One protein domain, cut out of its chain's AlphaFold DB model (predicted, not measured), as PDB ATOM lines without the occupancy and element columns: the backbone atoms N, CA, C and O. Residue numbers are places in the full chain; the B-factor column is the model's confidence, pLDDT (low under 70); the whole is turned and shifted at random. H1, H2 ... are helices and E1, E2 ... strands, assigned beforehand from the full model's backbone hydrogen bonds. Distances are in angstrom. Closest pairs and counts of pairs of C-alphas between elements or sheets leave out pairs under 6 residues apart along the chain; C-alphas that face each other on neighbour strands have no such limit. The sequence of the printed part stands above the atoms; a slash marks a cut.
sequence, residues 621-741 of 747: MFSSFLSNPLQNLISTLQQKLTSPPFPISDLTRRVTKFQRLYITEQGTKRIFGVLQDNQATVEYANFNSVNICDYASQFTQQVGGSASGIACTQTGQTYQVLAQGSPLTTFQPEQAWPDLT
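AT A GLANCE: This is residues 621 to 741 of the 747 residues of an uncharacterized protein of Candidatus Woesearchaeota archaeon (UniProt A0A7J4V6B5). One five-stranded antiparallel sheet, in the order E1 E2 E3 E5 E4, is the slab in the middle; the long helix H1 crosses one face, and H3 and H4 run along the strands over the other. The short helix H2 lies off the sheet, on the side of H1. The printed part has 121 residues, with four named helices and five named strands in the order H1 H2 E1 E2 E3 H3 E4 E5 H4, and is of mixed class. It is compact, with a radius of gyration of the C-alphas of 13.5 A, and its rounded outline spans 37 by 34 by 25 A.

HOW THE PARTS SIT: The sheet runs, strand beside strand, through E1, residues 660 to 666, E2, 669 to 676, E3, 679 to 685, E5, 718 to 724, and E4, 710 to 715. It is twisted, its C-alphas lying up to 4.3 A off the best plane. E1, E2 and E3 form a meander, each strand the antiparallel neighbour of the one before. Within hydrogen-bond range are N 662 and O 673 at 2.9 A for E1 and E2, N 676 and O 679 at 2.8 A for E2 and E3, N 682 and O 721 at 2.9 A for E3 and E5, and N 713 and O 720 at 2.8 A for E5 and E4. H1, residues 621 to 640, is on the sheet at a height of 9.7 A and runs across the strands, at 82 degrees to E2 on the local plane; its closest C-alphas to E3 are those of Leu 633 and Glu 683, 7.0 A apart. On the opposite face, H3, residues 692 to 702, runs along E4 at 16 degrees on the local plane, the closest C-alphas, of Cys 693 and Cys 712, being 5.2 A apart. H4, residues 733 to 740, is on the same face as H3 and runs along E3 at 5 degrees on the local plane, with the C-alphas of Ala 680 and Pro 733 closest at 6.0 A. These helices on both faces of the sheet make three layers. E3, H3 and E4 form a split strand-helix-strand unit, two strands running the same way with E5 between them, and its crossover is right-handed. H2, residues 651 to 654, only just touches H1, with 3 pairs of C-alphas within 8 A, the closest being Ile 634 and Leu 651 at 6.8 A. The O i to N i+4 pairs within hydrogen-bond range are 13 of 16 in H1, 6 of 7 in H3 and 2 of 4 in H4, while H2 is too short for such a pair.

IN THESE COORDINATES: H1 is 27.8 A long, from C-alpha 621 at (22.863, -50.385, 42.978), with a kink of 33 degrees near residue 628. E2 is 23.7 A long, E1 20.7 A, E3 20.0 A, E5 19.9 A, E4 17.3 A and H3 16.0 A. H4 ends at C-alpha 740, at (33.984, -43.714, 22.126).

THE WHOLE: The two C-alphas farthest apart, of Gly 667 and Pro 727, are 40.3 A apart. The printed part has no cut and no long link. The mean pLDDT of the printed part is 77.3, and 29 residues are under 70: residue 623 and residues 642 to 657, 702 to 708 and 726 to 730.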
ATOM      1  N   MET A 621      22.609 -50.295  44.420       73.19
ATOM      2  CA  MET A 621      22.863 -50.385  42.978       73.19
ATOM      3  C   MET A 621      23.465 -49.114  42.383       73.19
ATOM      4  O   MET A 621      24.287 -49.214  41.473       73.19
ATOM      5  N   PHE A 622      23.167 -47.934  42.936       73.88
ATOM      6  CA  PHE A 622      23.944 -46.731  42.645       73.88
ATOM      7  C   PHE A 622      25.416 -46.946  43.016       73.88
ATOM      8  O   PHE A 622      26.294 -46.657  42.203       73.88
ATOM      9  N   SER A 623      25.704 -47.514  44.196       68.69
ATOM     10  CA  SER A 623      27.090 -47.786  44.582       68.69
ATOM     11  C   SER A 623      27.743 -48.873  43.718       68.69
ATOM     12  O   SER A 623      28.837 -48.643  43.202       68.69
ATOM     13  N   SER A 624      27.084 -50.013  43.479       71.75
ATOM     14  CA  SER A 624      27.696 -51.133  42.747       71.75
ATOM     15  C   SER A 624      27.874 -50.896  41.242       71.75
ATOM     16  O   SER A 624      28.906 -51.290  40.697       71.75
ATOM     17  N   PHE A 625      26.912 -50.261  40.561       72.06
ATOM     18  CA  PHE A 625      26.933 -50.127  39.098       72.06
ATOM     19  C   PHE A 625      27.457 -48.787  38.582       72.06
ATOM     20  O   PHE A 625      27.929 -48.739  37.445       72.06
ATOM     21  N   LEU A 626      27.380 -47.716  39.381       75.44
ATOM     22  CA  LEU A 626      27.760 -46.365  38.955       75.44
ATOM     23  C   LEU A 626      28.911 -45.808  39.796       75.44
ATOM     24  O   LEU A 626      29.986 -45.566  39.254       75.44
ATOM     25  N   SER A 627      28.723 -45.652  41.112       74.50
ATOM     26  CA  SER A 627      29.695 -44.971  41.976       74.50
ATOM     27  C   SER A 627      31.034 -45.698  42.041       74.50
ATOM     28  O   SER A 627      32.058 -45.077  41.789       74.50
ATOM     29  N   ASN A 628      31.056 -46.998  42.349       78.69
ATOM     30  CA  ASN A 628      32.315 -47.722  42.535       78.69
ATOM     31  C   ASN A 628      33.098 -47.873  41.212       78.69
ATOM     32  O   ASN A 628      34.298 -47.592  41.214       78.69
ATOM     33  N   PRO A 629      32.476 -48.231  40.062       77.94
ATOM     34  CA  PRO A 629      33.173 -48.226  38.774       77.94
ATOM     35  C   PRO A 629      33.694 -46.840  38.378       77.94
ATOM     36  O   PRO A 629      34.846 -46.721  37.966       77.94
ATOM     37  N   LEU A 630      32.888 -45.784  38.544       76.38
ATOM     38  CA  LEU A 630      33.283 -44.430  38.153       76.38
ATOM     39  C   LEU A 630      34.346 -43.840  39.096       76.38
ATOM     40  O   LEU A 630      35.275 -43.197  38.619       76.38
ATOM     41  N   GLN A 631      34.299 -44.120  40.402       76.25
ATOM     42  CA  GLN A 631      35.367 -43.750  41.340       76.25
ATOM     43  C   GLN A 631      36.689 -44.446  41.003       76.25
ATOM     44  O   GLN A 631      37.708 -43.765  40.937       76.25
ATOM     45  N   ASN A 632      36.677 -45.755  40.714       78.44
ATOM     46  CA  ASN A 632      37.878 -46.492  40.299       78.44
ATOM     47  C   ASN A 632      38.463 -45.952  38.978       78.44
ATOM     48  O   ASN A 632      39.683 -45.821  38.834       78.44
ATOM     49  N   LEU A 633      37.600 -45.610  38.015       79.88
ATOM     50  CA  LEU A 633      37.980 -44.979  36.749       79.88
ATOM     51  C   LEU A 633      38.616 -43.599  36.986       79.88
ATOM     52  O   LEU A 633      39.725 -43.345  36.515       79.88
ATOM     53  N   ILE A 634      37.967 -42.739  37.778       75.94
ATOM     54  CA  ILE A 634      38.462 -41.400  38.120       75.94
ATOM     55  C   ILE A 634      39.789 -41.479  38.884       75.94
ATOM     56  O   ILE A 634      40.725 -40.785  38.502       75.94
ATOM     57  N   SER A 635      39.928 -42.339  39.899       77.94
ATOM     58  CA  SER A 635      41.181 -42.466  40.659       77.94
ATOM     59  C   SER A 635      42.339 -42.981  39.795       77.94
ATOM     60  O   SER A 635      43.473 -42.527  39.941       77.94
ATOM     61  N   THR A 636      42.059 -43.884  38.848       79.38
ATOM     62  CA  THR A 636      43.058 -44.377  37.881       79.38
ATOM     63  C   THR A 636      43.518 -43.263  36.936       79.38
ATOM     64  O   THR A 636      44.715 -43.125  36.677       79.38
ATOM     65  N   LEU A 637      42.584 -42.435  36.457       77.88
ATOM     66  CA  LEU A 637      42.884 -41.269  35.624       77.88
ATOM     67  C   LEU A 637      43.657 -40.197  36.414       77.88
ATOM     68  O   LEU A 637      44.683 -39.725  35.929       77.88
ATOM     69  N   GLN A 638      43.247 -39.885  37.650       75.75
ATOM     70  CA  GLN A 638      43.950 -38.973  38.567       75.75
ATOM     71  C   GLN A 638      45.409 -39.392  38.801       75.75
ATOM     72  O   GLN A 638      46.299 -38.546  38.787       75.75
ATOM     73  N   GLN A 639      45.669 -40.691  38.983       77.06
ATOM     74  CA  GLN A 639      47.022 -41.204  39.210       77.06
ATOM     75  C   GLN A 639      47.910 -41.149  37.954       77.06
ATOM     76  O   GLN A 639      49.127 -41.017  38.077       77.06
ATOM     77  N   LYS A 640      47.331 -41.288  36.752       75.56
ATOM     78  CA  LYS A 640      48.090 -41.456  35.498       75.56
ATOM     79  C   LYS A 640      48.178 -40.208  34.617       75.56
ATOM     80  O   LYS A 640      49.071 -40.143  33.779       75.56
ATOM     81  N   LEU A 641      47.289 -39.231  34.786       72.44
ATOM     82  CA  LEU A 641      47.223 -38.013  33.971       72.44
ATOM     83  C   LEU A 641      47.640 -36.782  34.793       72.44
ATOM     84  O   LEU A 641      46.889 -35.830  34.976       72.44
ATOM     85  N   THR A 642      48.873 -36.797  35.300       62.41
ATOM     86  CA  THR A 642      49.416 -35.795  36.237       62.41
ATOM     87  C   THR A 642      49.896 -34.501  35.557       62.41
ATOM     88  O   THR A 642      50.915 -33.930  35.949       62.41
ATOM     89  N   SER A 643      49.255 -34.054  34.474       56.84
ATOM     90  CA  SER A 643      49.696 -32.891  33.688       56.84
ATOM     91  C   SER A 643      48.521 -32.088  33.114       56.84
ATOM     92  O   SER A 643      47.495 -32.680  32.777       56.84
ATOM     93  N   PRO A 644      48.650 -30.754  32.965       53.09
ATOM     94  CA  PRO A 644      47.659 -29.935  32.263       53.09
ATOM     95  C   PRO A 644      47.400 -30.445  30.830       53.09
ATOM     96  O   PRO A 644      48.320 -30.992  30.219       53.09
ATOM     97  N   PRO A 645      46.194 -30.246  30.260       54.06
ATOM     98  CA  PRO A 645      45.146 -29.315  30.696       54.06
ATOM     99  C   PRO A 645      44.045 -29.919  31.595       54.06
ATOM    100  O   PRO A 645      42.968 -29.338  31.670       54.06
ATOM    101  N   PHE A 646      44.270 -31.059  32.261       60.34
ATOM    102  CA  PHE A 646      43.211 -31.813  32.956       60.34
ATOM    103  C   PHE A 646      43.112 -31.505  34.477       60.34
ATOM    104  O   PHE A 646      43.882 -32.063  35.259       60.34
ATOM    105  N   PRO A 647      42.172 -30.661  34.961       56.84
ATOM    106  CA  PRO A 647      41.867 -30.526  36.391       56.84
ATOM    107  C   PRO A 647      40.992 -31.696  36.874       56.84
ATOM    108  O   PRO A 647      39.767 -31.620  36.934       56.84
ATOM    109  N   ILE A 648      41.630 -32.812  37.231       56.44
ATOM    110  CA  ILE A 648      40.944 -34.083  37.557       56.44
ATOM    111  C   ILE A 648      40.333 -34.086  38.983       56.44
ATOM    112  O   ILE A 648      39.748 -35.076  39.422       56.44
ATOM    113  N   SER A 649      40.442 -32.980  39.724       53.28
ATOM    114  CA  SER A 649      39.896 -32.802  41.080       53.28
ATOM    115  C   SER A 649      38.377 -32.606  41.130       53.28
ATOM    116  O   SER A 649      37.760 -32.958  42.131       53.28
ATOM    117  N   ASP A 650      37.759 -32.067  40.074       53.38
ATOM    118  CA  ASP A 650      36.307 -31.816  40.050       53.38
ATOM    119  C   ASP A 650      35.475 -33.087  39.833       53.38
ATOM    120  O   ASP A 650      34.327 -33.166  40.279       53.38
ATOM    121  N   LEU A 651      36.059 -34.099  39.183       53.84
ATOM    122  CA  LEU A 651      35.384 -35.349  38.822       53.84
ATOM    123  C   LEU A 651      34.821 -36.093  40.042       53.84
ATOM    124  O   LEU A 651      33.709 -36.612  39.979       53.84
ATOM    125  N   THR A 652      35.527 -36.102  41.177       53.00
ATOM    126  CA  THR A 652      35.061 -36.780  42.401       53.00
ATOM    127  C   THR A 652      33.922 -36.054  43.119       53.00
ATOM    128  O   THR A 652      33.225 -36.690  43.907       53.00
ATOM    129  N   ARG A 653      33.684 -34.758  42.856       51.50
ATOM    130  CA  ARG A 653      32.628 -33.974  43.528       51.50
ATOM    131  C   ARG A 653      31.241 -34.090  42.885       51.50
ATOM    132  O   ARG A 653      30.274 -33.693  43.525       51.50
ATOM    133  N   ARG A 654      31.119 -34.584  41.642       53.34
ATOM    134  CA  ARG A 654      29.857 -34.504  40.861       53.34
ATOM    135  C   ARG A 654      29.312 -35.845  40.327       53.34
ATOM    136  O   ARG A 654      28.237 -35.850  39.728       53.34
ATOM    137  N   VAL A 655      30.000 -36.959  40.614       55.19
ATOM    138  CA  VAL A 655      29.778 -38.370  40.181       55.19
ATOM    139  C   VAL A 655      28.309 -38.839  40.104       55.19
ATOM    140  O   VAL A 655      27.976 -39.736  39.333       55.19
ATOM    141  N   THR A 656      27.416 -38.268  40.910       60.09
ATOM    142  CA  THR A 656      26.000 -38.648  41.047       60.09
ATOM    143  C   THR A 656      25.081 -38.206  39.902       60.09
ATOM    144  O   THR A 656      23.994 -38.776  39.775       60.09
ATOM    145  N   LYS A 657      25.474 -37.225  39.075       69.44
ATOM    146  CA  LYS A 657      24.630 -36.582  38.043       69.44
ATOM    147  C   LYS A 657      25.225 -36.749  36.637       69.44
ATOM    148  O   LYS A 657      25.745 -35.802  36.052       69.44
ATOM    149  N   PHE A 658      25.153 -37.954  36.068       76.50
ATOM    150  CA  PHE A 658      25.528 -38.136  34.661       76.50
ATOM    151  C   PHE A 658      24.494 -37.502  33.722       76.50
ATOM    152  O   PHE A 658      23.297 -37.534  33.997       76.50
ATOM    153  N   GLN A 659      24.952 -36.980  32.583       78.06
ATOM    154  CA  GLN A 659      24.074 -36.548  31.493       78.06
ATOM    155  C   GLN A 659      23.831 -37.697  30.506       78.06
ATOM    156  O   GLN A 659      22.689 -37.958  30.133       78.06
ATOM    157  N   ARG A 660      24.892 -38.421  30.121       88.12
ATOM    158  CA  ARG A 660      24.827 -39.599  29.241       88.12
ATOM    159  C   ARG A 660      25.512 -40.800  29.907       88.12
ATOM    160  O   ARG A 660      26.520 -40.630  30.594       88.12
ATOM    161  N   LEU A 661      24.993 -42.008  29.688       90.75
ATOM    162  CA  LEU A 661      25.536 -43.272  30.212       90.75
ATOM    163  C   LEU A 661      25.554 -44.328  29.105       90.75
ATOM    164  O   LEU A 661      24.555 -44.520  28.413       90.75
ATOM    165  N   TYR A 662      26.649 -45.073  28.987       93.06
ATOM    166  CA  TYR A 662      26.730 -46.260  28.140       93.06
ATOM    167  C   TYR A 662      27.335 -47.428  28.914       93.06
ATOM    168  O   TYR A 662      28.423 -47.315  29.469       93.06
ATOM    169  N   ILE A 663      26.647 -48.567  28.933       92.62
ATOM    170  CA  ILE A 663      27.160 -49.821  29.484       92.62
ATOM    171  C   ILE A 663      26.876 -50.927  28.475       92.62
ATOM    172  O   ILE A 663      25.736 -51.092  28.052       92.62
ATOM    173  N   THR A 664      27.878 -51.721  28.115       93.56
ATOM    174  CA  THR A 664      27.679 -52.960  27.350       93.56
ATOM    175  C   THR A 664      28.597 -54.051  27.881       93.56
ATOM    176  O   THR A 664      29.768 -53.797  28.165       93.56
ATOM    177  N   GLU A 665      28.056 -55.254  28.054       92.31
ATOM    178  CA  GLU A 665      28.760 -56.428  28.580       92.31
ATOM    179  C   GLU A 665      28.511 -57.616  27.637       92.31
ATOM    180  O   GLU A 665      27.372 -57.894  27.259       92.31
ATOM    181  N   GLN A 666      29.579 -58.313  27.234       90.38
ATOM    182  CA  GLN A 666      29.524 -59.506  26.383       90.38
ATOM    183  C   GLN A 666      30.642 -60.480  26.775       90.38
ATOM    184  O   GLN A 666      31.823 -60.257  26.493       90.38
ATOM    185  N   GLY A 667      30.266 -61.580  27.431       87.69
ATOM    186  CA  GLY A 667      31.231 -62.494  28.044       87.69
ATOM    187  C   GLY A 667      32.030 -61.772  29.130       87.69
ATOM    188  O   GLY A 667      31.452 -61.246  30.074       87.69
ATOM    189  N   THR A 668      33.356 -61.722  28.986       88.12
ATOM    190  CA  THR A 668      34.241 -60.956  29.880       88.12
ATOM    191  C   THR A 668      34.489 -59.515  29.423       88.12
ATOM    192  O   THR A 668      35.034 -58.733  30.200       88.12
ATOM    193  N   LYS A 669      34.125 -59.143  28.186       91.62
ATOM    194  CA  LYS A 669      34.346 -57.789  27.657       91.62
ATOM    195  C   LYS A 669      33.292 -56.830  28.202       91.62
ATOM    196  O   LYS A 669      32.103 -57.153  28.184       91.62
ATOM    197  N   ARG A 670      33.720 -55.634  28.609       91.75
ATOM    198  CA  ARG A 670      32.842 -54.562  29.101       91.75
ATOM    199  C   ARG A 670      33.268 -53.214  28.534       91.75
ATOM    200  O   ARG A 670      34.461 -52.927  28.504       91.75
ATOM    201  N   ILE A 671      32.306 -52.383  28.144       93.38
ATOM    202  CA  ILE A 671      32.509 -50.936  27.991       93.38
ATOM    203  C   ILE A 671      31.600 -50.243  29.003       93.38
ATOM    204  O   ILE A 671      30.419 -50.577  29.097       93.38
ATOM    205  N   PHE A 672      32.151 -49.301  29.763       91.50
ATOM    206  CA  PHE A 672      31.429 -48.471  30.724       91.50
ATOM    207  C   PHE A 672      31.838 -47.016  30.511       91.50
ATOM    208  O   PHE A 672      32.988 -46.658  30.746       91.50
ATOM    209  N   GLY A 673      30.912 -46.186  30.042       90.31
ATOM    210  CA  GLY A 673      31.135 -44.774  29.765       90.31
ATOM    211  C   GLY A 673      30.116 -43.883  30.460       90.31
ATOM    212  O   GLY A 673      28.936 -44.226  30.535       90.31
ATOM    213  N   VAL A 674      30.564 -42.713  30.907       87.69
ATOM    214  CA  VAL A 674      29.735 -41.629  31.449       87.69
ATOM    215  C   VAL A 674      30.170 -40.303  30.829       87.69
ATOM    216  O   VAL A 674      31.362 -39.993  30.830       87.69
ATOM    217  N   LEU A 675      29.209 -39.510  30.341       85.00
ATOM    218  CA  LEU A 675      29.400 -38.093  30.021       85.00
ATOM    219  C   LEU A 675      28.657 -37.239  31.049       85.00
ATOM    220  O   LEU A 675      27.465 -37.439  31.304       85.00
ATOM    221  N   GLN A 676      29.368 -36.272  31.612       78.44
ATOM    222  CA  GLN A 676      28.864 -35.278  32.541       78.44
ATOM    223  C   GLN A 676      29.499 -33.921  32.229       78.44
ATOM    224  O   GLN A 676      30.720 -33.791  32.161       78.44
ATOM    225  N   ASP A 677      28.656 -32.905  32.076       74.50
ATOM    226  CA  ASP A 677      29.057 -31.538  31.748       74.50
ATOM    227  C   ASP A 677      29.995 -31.532  30.524       74.50
ATOM    228  O   ASP A 677      29.681 -32.162  29.514       74.50
ATOM    229  N   ASN A 678      31.153 -30.871  30.587       76.69
ATOM    230  CA  ASN A 678      32.122 -30.859  29.484       76.69
ATOM    231  C   ASN A 678      33.175 -31.987  29.594       76.69
ATOM    232  O   ASN A 678      34.342 -31.779  29.253       76.69
ATOM    233  N   GLN A 679      32.808 -33.155  30.140       80.75
ATOM    234  CA  GLN A 679      33.716 -34.286  30.379       80.75
ATOM    235  C   GLN A 679      33.056 -35.638  30.077       80.75
ATOM    236  O   GLN A 679      31.961 -35.931  30.547       80.75
ATOM    237  N   ALA A 680      33.753 -36.509  29.351       86.12
ATOM    238  CA  ALA A 680      33.402 -37.913  29.188       86.12
ATOM    239  C   ALA A 680      34.539 -38.815  29.675       86.12
ATOM    240  O   ALA A 680      35.713 -38.559  29.414       86.12
ATOM    241  N   THR A 681      34.181 -39.891  30.368       87.75
ATOM    242  CA  THR A 681      35.106 -40.927  30.844       87.75
ATOM    243  C   THR A 681      34.613 -42.285  30.367       87.75
ATOM    244  O   THR A 681      33.416 -42.558  30.449       87.75
ATOM    245  N   VAL A 682      35.504 -43.121  29.825       91.12
ATOM    246  CA  VAL A 682      35.149 -44.446  29.289       91.12
ATOM    247  C   VAL A 682      36.194 -45.493  29.670       91.12
ATOM    248  O   VAL A 682      37.382 -45.340  29.392       91.12
ATOM    249  N   GLU A 683      35.738 -46.579  30.285       92.25
ATOM    250  CA  GLU A 683      36.492 -47.803  30.541       92.25
ATOM    251  C   GLU A 683      36.160 -48.870  29.486       92.25
ATOM    252  O   GLU A 683      34.990 -49.110  29.185       92.25
ATOM    253  N   TYR A 684      37.187 -49.559  28.987       93.06
ATOM    254  CA  TYR A 684      37.086 -50.725  28.106       93.06
ATOM    255  C   TYR A 684      37.850 -51.882  28.759       93.06
ATOM    256  O   TYR A 684      39.080 -51.908  28.710       93.06
ATOM    257  N   ALA A 685      37.154 -52.820  29.401       91.69
ATOM    258  CA  ALA A 685      37.767 -53.906  30.168       91.69
ATOM    259  C   ALA A 685      37.820 -55.227  29.385       91.69
ATOM    260  O   ALA A 685      36.858 -55.606  28.710       91.69
ATOM    261  N   ASN A 686      38.944 -55.940  29.526       91.06
ATOM    262  CA  ASN A 686      39.275 -57.203  28.848       91.06
ATOM    263  C   ASN A 686      39.349 -57.090  27.308       91.06
ATOM    264  O   ASN A 686      38.825 -57.927  26.567       91.06
ATOM    265  N   PHE A 687      40.005 -56.030  26.821       88.69
ATOM    266  CA  PHE A 687      40.283 -55.786  25.404       88.69
ATOM    267  C   PHE A 687      41.702 -56.241  25.034       88.69
ATOM    268  O   PHE A 687      42.696 -55.622  25.410       88.69
ATOM    269  N   ASN A 688      41.789 -57.324  24.254       79.88
ATOM    270  CA  ASN A 688      43.043 -58.075  24.066       79.88
ATOM    271  C   ASN A 688      43.596 -58.010  22.631       79.88
ATOM    272  O   ASN A 688      44.701 -58.478  22.378       79.88
ATOM    273  N   SER A 689      42.817 -57.478  21.685       74.19
ATOM    274  CA  SER A 689      43.094 -57.531  20.239       74.19
ATOM    275  C   SER A 689      42.919 -56.188  19.519       74.19
ATOM    276  O   SER A 689      42.968 -56.141  18.293       74.19
ATOM    277  N   VAL A 690      42.664 -55.109  20.264       78.44
ATOM    278  CA  VAL A 690      42.488 -53.739  19.760       78.44
ATOM    279  C   VAL A 690      43.117 -52.791  20.777       78.44
ATOM    280  O   VAL A 690      42.774 -52.862  21.957       78.44
ATOM    281  N   ASN A 691      44.021 -51.913  20.337       85.38
ATOM    282  CA  ASN A 691      44.569 -50.858  21.183       85.38
ATOM    283  C   ASN A 691      43.652 -49.628  21.129       85.38
ATOM    284  O   ASN A 691      43.615 -48.902  20.135       85.38
ATOM    285  N   ILE A 692      42.905 -49.395  22.207       89.56
ATOM    286  CA  ILE A 692      41.975 -48.265  22.299       89.56
ATOM    287  C   ILE A 692      42.721 -46.922  22.343       89.56
ATOM    288  O   ILE A 692      42.212 -45.925  21.832       89.56
ATOM    289  N   CYS A 693      43.945 -46.878  22.879       88.25
ATOM    290  CA  CYS A 693      44.714 -45.634  22.929       88.25
ATOM    291  C   CYS A 693      45.235 -45.192  21.555       88.25
ATOM    292  O   CYS A 693      45.344 -43.987  21.327       88.25
ATOM    293  N   ASP A 694      45.463 -46.111  20.611       86.62
ATOM    294  CA  ASP A 694      45.776 -45.743  19.221       86.62
ATOM    295  C   ASP A 694      44.561 -45.090  18.545       86.62
ATOM    296  O   ASP A 694      44.702 -44.091  17.841       86.62
ATOM    297  N   TYR A 695      43.353 -45.600  18.811       82.50
ATOM    298  CA  TYR A 695      42.102 -45.021  18.308       82.50
ATOM    299  C   TYR A 695      41.813 -43.640  18.921       82.50
ATOM    300  O   TYR A 695      41.549 -42.685  18.190       82.50
ATOM    301  N   ALA A 696      41.964 -43.485  20.241       81.62
ATOM    302  CA  ALA A 696      41.862 -42.183  20.905       81.62
ATOM    303  C   ALA A 696      42.894 -41.173  20.356       81.62
ATOM    304  O   ALA A 696      42.572 -40.005  20.133       81.62
ATOM    305  N   SER A 697      44.111 -41.635  20.043       77.75
ATOM    306  CA  SER A 697      45.167 -40.804  19.450       77.75
ATOM    307  C   SER A 697      44.831 -40.303  18.038       77.75
ATOM    308  O   SER A 697      45.314 -39.241  17.645       77.75
ATOM    309  N   GLN A 698      43.983 -41.005  17.273       77.19
ATOM    310  CA  GLN A 698      43.520 -40.521  15.964       77.19
ATOM    311  C   GLN A 698      42.616 -39.289  16.100       77.19
ATOM    312  O   GLN A 698      42.763 -38.349  15.320       77.19
ATOM    313  N   PHE A 699      41.754 -39.228  17.123       72.44
ATOM    314  CA  PHE A 699      41.005 -38.004  17.429       72.44
ATOM    315  C   PHE A 699      41.951 -36.861  17.821       72.44
ATOM    316  O   PHE A 699      41.857 -35.773  17.257       72.44
ATOM    317  N   THR A 700      42.927 -37.113  18.700       70.62
ATOM    318  CA  THR A 700      43.956 -36.122  19.071       70.62
ATOM    319  C   THR A 700      44.689 -35.531  17.860       70.62
ATOM    320  O   THR A 700      44.972 -34.332  17.838       70.62
ATOM    321  N   GLN A 701      44.953 -36.336  16.827       71.62
ATOM    322  CA  GLN A 701      45.547 -35.869  15.570       71.62
ATOM    323  C   GLN A 701      44.568 -35.034  14.725       71.62
ATOM    324  O   GLN A 701      44.974 -34.017  14.166       71.62
ATOM    325  N   GLN A 702      43.284 -35.406  14.666       66.50
ATOM    326  CA  GLN A 702      42.263 -34.667  13.909       66.50
ATOM    327  C   GLN A 702      41.935 -33.286  14.503       66.50
ATOM    328  O   GLN A 702      41.688 -32.356  13.739       66.50
ATOM    329  N   VAL A 703      41.972 -33.117  15.834       63.31
ATOM    330  CA  VAL A 703      41.703 -31.819  16.501       63.31
ATOM    331  C   VAL A 703      42.981 -31.004  16.797       63.31
ATOM    332  O   VAL A 703      42.954 -30.053  17.572       63.31
ATOM    333  N   GLY A 704      44.116 -31.338  16.169       58.12
ATOM    334  CA  GLY A 704      45.299 -30.462  16.147       58.12
ATOM    335  C   GLY A 704      46.300 -30.598  17.305       58.12
ATOM    336  O   GLY A 704      47.074 -29.672  17.539       58.12
ATOM    337  N   GLY A 705      46.343 -31.734  18.011       57.88
ATOM    338  CA  GLY A 705      47.426 -32.067  18.950       57.88
ATOM    339  C   GLY A 705      47.051 -31.981  20.433       57.88
ATOM    340  O   GLY A 705      45.964 -32.390  20.837       57.88
ATOM    341  N   SER A 706      47.961 -31.497  21.283       52.41
ATOM    342  CA  SER A 706      47.813 -31.534  22.753       52.41
ATOM    343  C   SER A 706      46.668 -30.672  23.312       52.41
ATOM    344  O   SER A 706      46.253 -30.882  24.448       52.41
ATOM    345  N   ALA A 707      46.099 -29.769  22.508       55.47
ATOM    346  CA  ALA A 707      44.874 -29.021  22.814       55.47
ATOM    347  C   ALA A 707      43.573 -29.755  22.393       55.47
ATOM    348  O   ALA A 707      42.504 -29.148  22.339       55.47
ATOM    349  N   SER A 708      43.641 -31.056  22.093       63.22
ATOM    350  CA  SER A 708      42.473 -31.877  21.724       63.22
ATOM    351  C   SER A 708      41.606 -32.324  22.904       63.22
ATOM    352  O   SER A 708      40.503 -32.804  22.679       63.22
ATOM    353  N   GLY A 709      42.080 -32.203  24.149       73.56
ATOM    354  CA  GLY A 709      41.300 -32.566  25.341       73.56
ATOM    355  C   GLY A 709      41.042 -34.067  25.536       73.56
ATOM    356  O   GLY A 709      40.313 -34.433  26.453       73.56
ATOM    357  N   ILE A 710      41.628 -34.949  24.721       82.44
ATOM    358  CA  ILE A 710      41.507 -36.408  24.870       82.44
ATOM    359  C   ILE A 710      42.817 -36.990  25.407       82.44
ATOM    360  O   ILE A 710      43.902 -36.646  24.941       82.44
ATOM    361  N   ALA A 711      42.703 -37.903  26.368       82.25
ATOM    362  CA  ALA A 711      43.787 -38.714  26.899       82.25
ATOM    363  C   ALA A 711      43.337 -40.174  27.055       82.25
ATOM    364  O   ALA A 711      42.174 -40.457  27.340       82.25
ATOM    365  N   CYS A 712      44.266 -41.115  26.898       86.75
ATOM    366  CA  CYS A 712      44.021 -42.539  27.110       86.75
ATOM    367  C   CYS A 712      45.162 -43.158  27.915       86.75
ATOM    368  O   CYS A 712      46.327 -42.809  27.731       86.75
ATOM    369  N   THR A 713      44.823 -44.087  28.805       87.75
ATOM    370  CA  THR A 713      45.783 -44.874  29.579       87.75
ATOM    371  C   THR A 713      45.404 -46.352  29.529       87.75
ATOM    372  O   THR A 713      44.237 -46.693  29.341       87.75
ATOM    373  N   GLN A 714      46.385 -47.240  29.700       88.88
ATOM    374  CA  GLN A 714      46.169 -48.686  29.755       88.88
ATOM    375  C   GLN A 714      46.614 -49.249  31.110       88.88
ATOM    376  O   GLN A 714      47.602 -48.803  31.708       88.88
ATOM    377  N   THR A 715      45.884 -50.255  31.586       86.44
ATOM    378  CA  THR A 715      46.150 -51.010  32.810       86.44
ATOM    379  C   THR A 715      45.842 -52.490  32.554       86.44
ATOM    380  O   THR A 715      44.700 -52.930  32.659       86.44
ATOM    381  N   GLY A 716      46.853 -53.274  32.164       86.75
ATOM    382  CA  GLY A 716      46.656 -54.675  31.771       86.75
ATOM    383  C   GLY A 716      45.796 -54.798  30.506       86.75
ATOM    384  O   GLY A 716      46.142 -54.234  29.471       86.75
ATOM    385  N   GLN A 717      44.679 -55.525  30.595       89.25
ATOM    386  CA  GLN A 717      43.694 -55.675  29.509       89.25
ATOM    387  C   GLN A 717      42.575 -54.612  29.559       89.25
ATOM    388  O   GLN A 717      41.588 -54.724  28.833       89.25
ATOM    389  N   THR A 718      42.702 -53.593  30.416       91.00
ATOM    390  CA  THR A 718      41.730 -52.501  30.542       91.00
ATOM    391  C   THR A 718      42.314 -51.192  30.018       91.00
ATOM    392  O   THR A 718      43.448 -50.845  30.346       91.00
ATOM    393  N   TYR A 719      41.529 -50.453  29.237       91.94
ATOM    394  CA  TYR A 719      41.841 -49.096  28.784       91.94
ATOM    395  C   TYR A 719      40.907 -48.090  29.459       91.94
ATOM    396  O   TYR A 719      39.720 -48.364  29.630       91.94
ATOM    397  N   GLN A 720      41.439 -46.924  29.815       90.44
ATOM    398  CA  GLN A 720      40.707 -45.810  30.410       90.44
ATOM    399  C   GLN A 720      40.919 -44.546  29.566       90.44
ATOM    400  O   GLN A 720      42.049 -44.071  29.447       90.44
ATOM    401  N   VAL A 721      39.842 -44.003  28.997       89.31
ATOM    402  CA  VAL A 721      39.826 -42.774  28.186       89.31
ATOM    403  C   VAL A 721      39.165 -41.641  28.972       89.31
ATOM    404  O   VAL A 721      38.092 -41.824  29.548       89.31
ATOM    405  N   LEU A 722      39.791 -40.464  28.954       86.19
ATOM    406  CA  LEU A 722      39.230 -39.186  29.391       86.19
ATOM    407  C   LEU A 722      39.124 -38.267  28.171       86.19
ATOM    408  O   LEU A 722      40.086 -38.110  27.425       86.19
ATOM    409  N   ALA A 723      37.971 -37.640  27.987       84.69
ATOM    410  CA  ALA A 723      37.716 -36.636  26.967       84.69
ATOM    411  C   ALA A 723      37.114 -35.406  27.663       84.69
ATOM    412  O   ALA A 723      35.950 -35.418  28.047       84.69
ATOM    413  N   GLN A 724      37.914 -34.364  27.874       78.88
ATOM    414  CA  GLN A 724      37.577 -33.166  28.642       78.88
ATOM    415  C   GLN A 724      37.726 -31.916  27.769       78.88
ATOM    416  O   GLN A 724      38.813 -31.611  27.281       78.88
ATOM    417  N   GLY A 725      36.636 -31.168  27.610       72.12
ATOM    418  CA  GLY A 725      36.673 -29.825  27.047       72.12
ATOM    419  C   GLY A 725      37.018 -28.792  28.124       72.12
ATOM    420  O   GLY A 725      36.550 -28.863  29.262       72.12
ATOM    421  N   SER A 726      37.830 -27.806  27.763       65.75
ATOM    422  CA  SER A 726      38.243 -26.683  28.612       65.75
ATOM    423  C   SER A 726      38.292 -25.378  27.798       65.75
ATOM    424  O   SER A 726      38.290 -25.434  26.568       65.75
ATOM    425  N   PRO A 727      38.427 -24.197  28.432       61.94
ATOM    426  CA  PRO A 727      38.642 -22.931  27.717       61.94
ATOM    427  C   PRO A 727      39.910 -22.885  26.841       61.94
ATOM    428  O   PRO A 727      40.071 -21.956  26.055       61.94
ATOM    429  N   LEU A 728      40.814 -23.865  26.974       57.81
ATOM    430  CA  LEU A 728      42.057 -23.989  26.204       57.81
ATOM    431  C   LEU A 728      41.935 -24.949  25.002       57.81
ATOM    432  O   LEU A 728      42.919 -25.180  24.302       57.81
ATOM    433  N   THR A 729      40.756 -25.534  24.770       63.12
ATOM    434  CA  THR A 729      40.521 -26.573  23.753       63.12
ATOM    435  C   THR A 729      39.255 -26.259  22.954       63.12
ATOM    436  O   THR A 729      38.202 -26.031  23.543       63.12
ATOM    437  N   THR A 730      39.301 -26.324  21.624       63.59
ATOM    438  CA  THR A 730      38.099 -26.175  20.768       63.59
ATOM    439  C   THR A 730      37.189 -27.410  20.773       63.59
ATOM    440  O   THR A 730      36.071 -27.362  20.264       63.59
ATOM    441  N   PHE A 731      37.664 -28.516  21.344       75.75
ATOM    442  CA  PHE A 731      36.979 -29.800  21.404       75.75
ATOM    443  C   PHE A 731      35.776 -29.809  22.365       75.75
ATOM    444  O   PHE A 731      35.798 -29.190  23.429       75.75
ATOM    445  N   GLN A 732      34.734 -30.557  21.988       79.75
ATOM    446  CA  GLN A 732      33.524 -30.801  22.777       79.75
ATOM    447  C   GLN A 732      33.339 -32.325  22.921       79.75
ATOM    448  O   GLN A 732      33.061 -32.980  21.911       79.75
ATOM    449  N   PRO A 733      33.456 -32.926  24.123       83.69
ATOM    450  CA  PRO A 733      33.388 -34.382  24.303       83.69
ATOM    451  C   PRO A 733      32.084 -35.028  23.829       83.69
ATOM    452  O   PRO A 733      32.102 -36.182  23.409       83.69
ATOM    453  N   GLU A 734      30.976 -34.275  23.803       84.94
ATOM    454  CA  GLU A 734      29.712 -34.707  23.189       84.94
ATOM    455  C   GLU A 734      29.869 -35.176  21.729       84.94
ATOM    456  O   GLU A 734      29.113 -36.036  21.286       84.94
ATOM    457  N   GLN A 735      30.844 -34.645  20.981       81.19
ATOM    458  CA  GLN A 735      31.073 -34.996  19.575       81.19
ATOM    459  C   GLN A 735      31.763 -36.356  19.412       81.19
ATOM    460  O   GLN A 735      31.411 -37.110  18.509       81.19
ATOM    461  N   ALA A 736      32.726 -36.684  20.280       83.06
ATOM    462  CA  ALA A 736      33.415 -37.978  20.255       83.06
ATOM    463  C   ALA A 736      32.657 -39.068  21.025       83.06
ATOM    464  O   ALA A 736      32.938 -40.250  20.848       83.06
ATOM    465  N   TRP A 737      31.707 -38.695  21.886       88.75
ATOM    466  CA  TRP A 737      31.001 -39.622  22.767       88.75
ATOM    467  C   TRP A 737      30.409 -40.856  22.054       88.75
ATOM    468  O   TRP A 737      30.694 -41.961  22.522       88.75
ATOM    469  N   PRO A 738      29.684 -40.757  20.916       87.50
ATOM    470  CA  PRO A 738      29.175 -41.942  20.216       87.50
ATOM    471  C   PRO A 738      30.286 -42.838  19.650       87.50
ATOM    472  O   PRO A 738      30.150 -44.060  19.640       87.50
ATOM    473  N   ASP A 739      31.394 -42.248  19.194       86.31
ATOM    474  CA  ASP A 739      32.563 -42.952  18.646       86.31
ATOM    475  C   ASP A 739      33.397 -43.637  19.732       86.31
ATOM    476  O   ASP A 739      33.939 -44.714  19.502       86.31
ATOM    477  N   LEU A 740      33.419 -43.075  20.941       87.94
ATOM    478  CA  LEU A 740      33.984 -43.714  22.126       87.94
ATOM    479  C   LEU A 740      33.033 -44.752  22.754       87.94
ATOM    480  O   LEU A 740      33.487 -45.579  23.542       87.94
ATOM    481  N   THR A 741      31.736 -44.756  22.425       91.00
ATOM    482  CA  THR A 741      30.739 -45.628  23.076       91.00
ATOM    483  C   THR A 741      29.917 -46.461  22.088       91.00
ATOM    484  O   THR A 741      30.346 -47.543  21.696       91.00
TER     485      THR A 741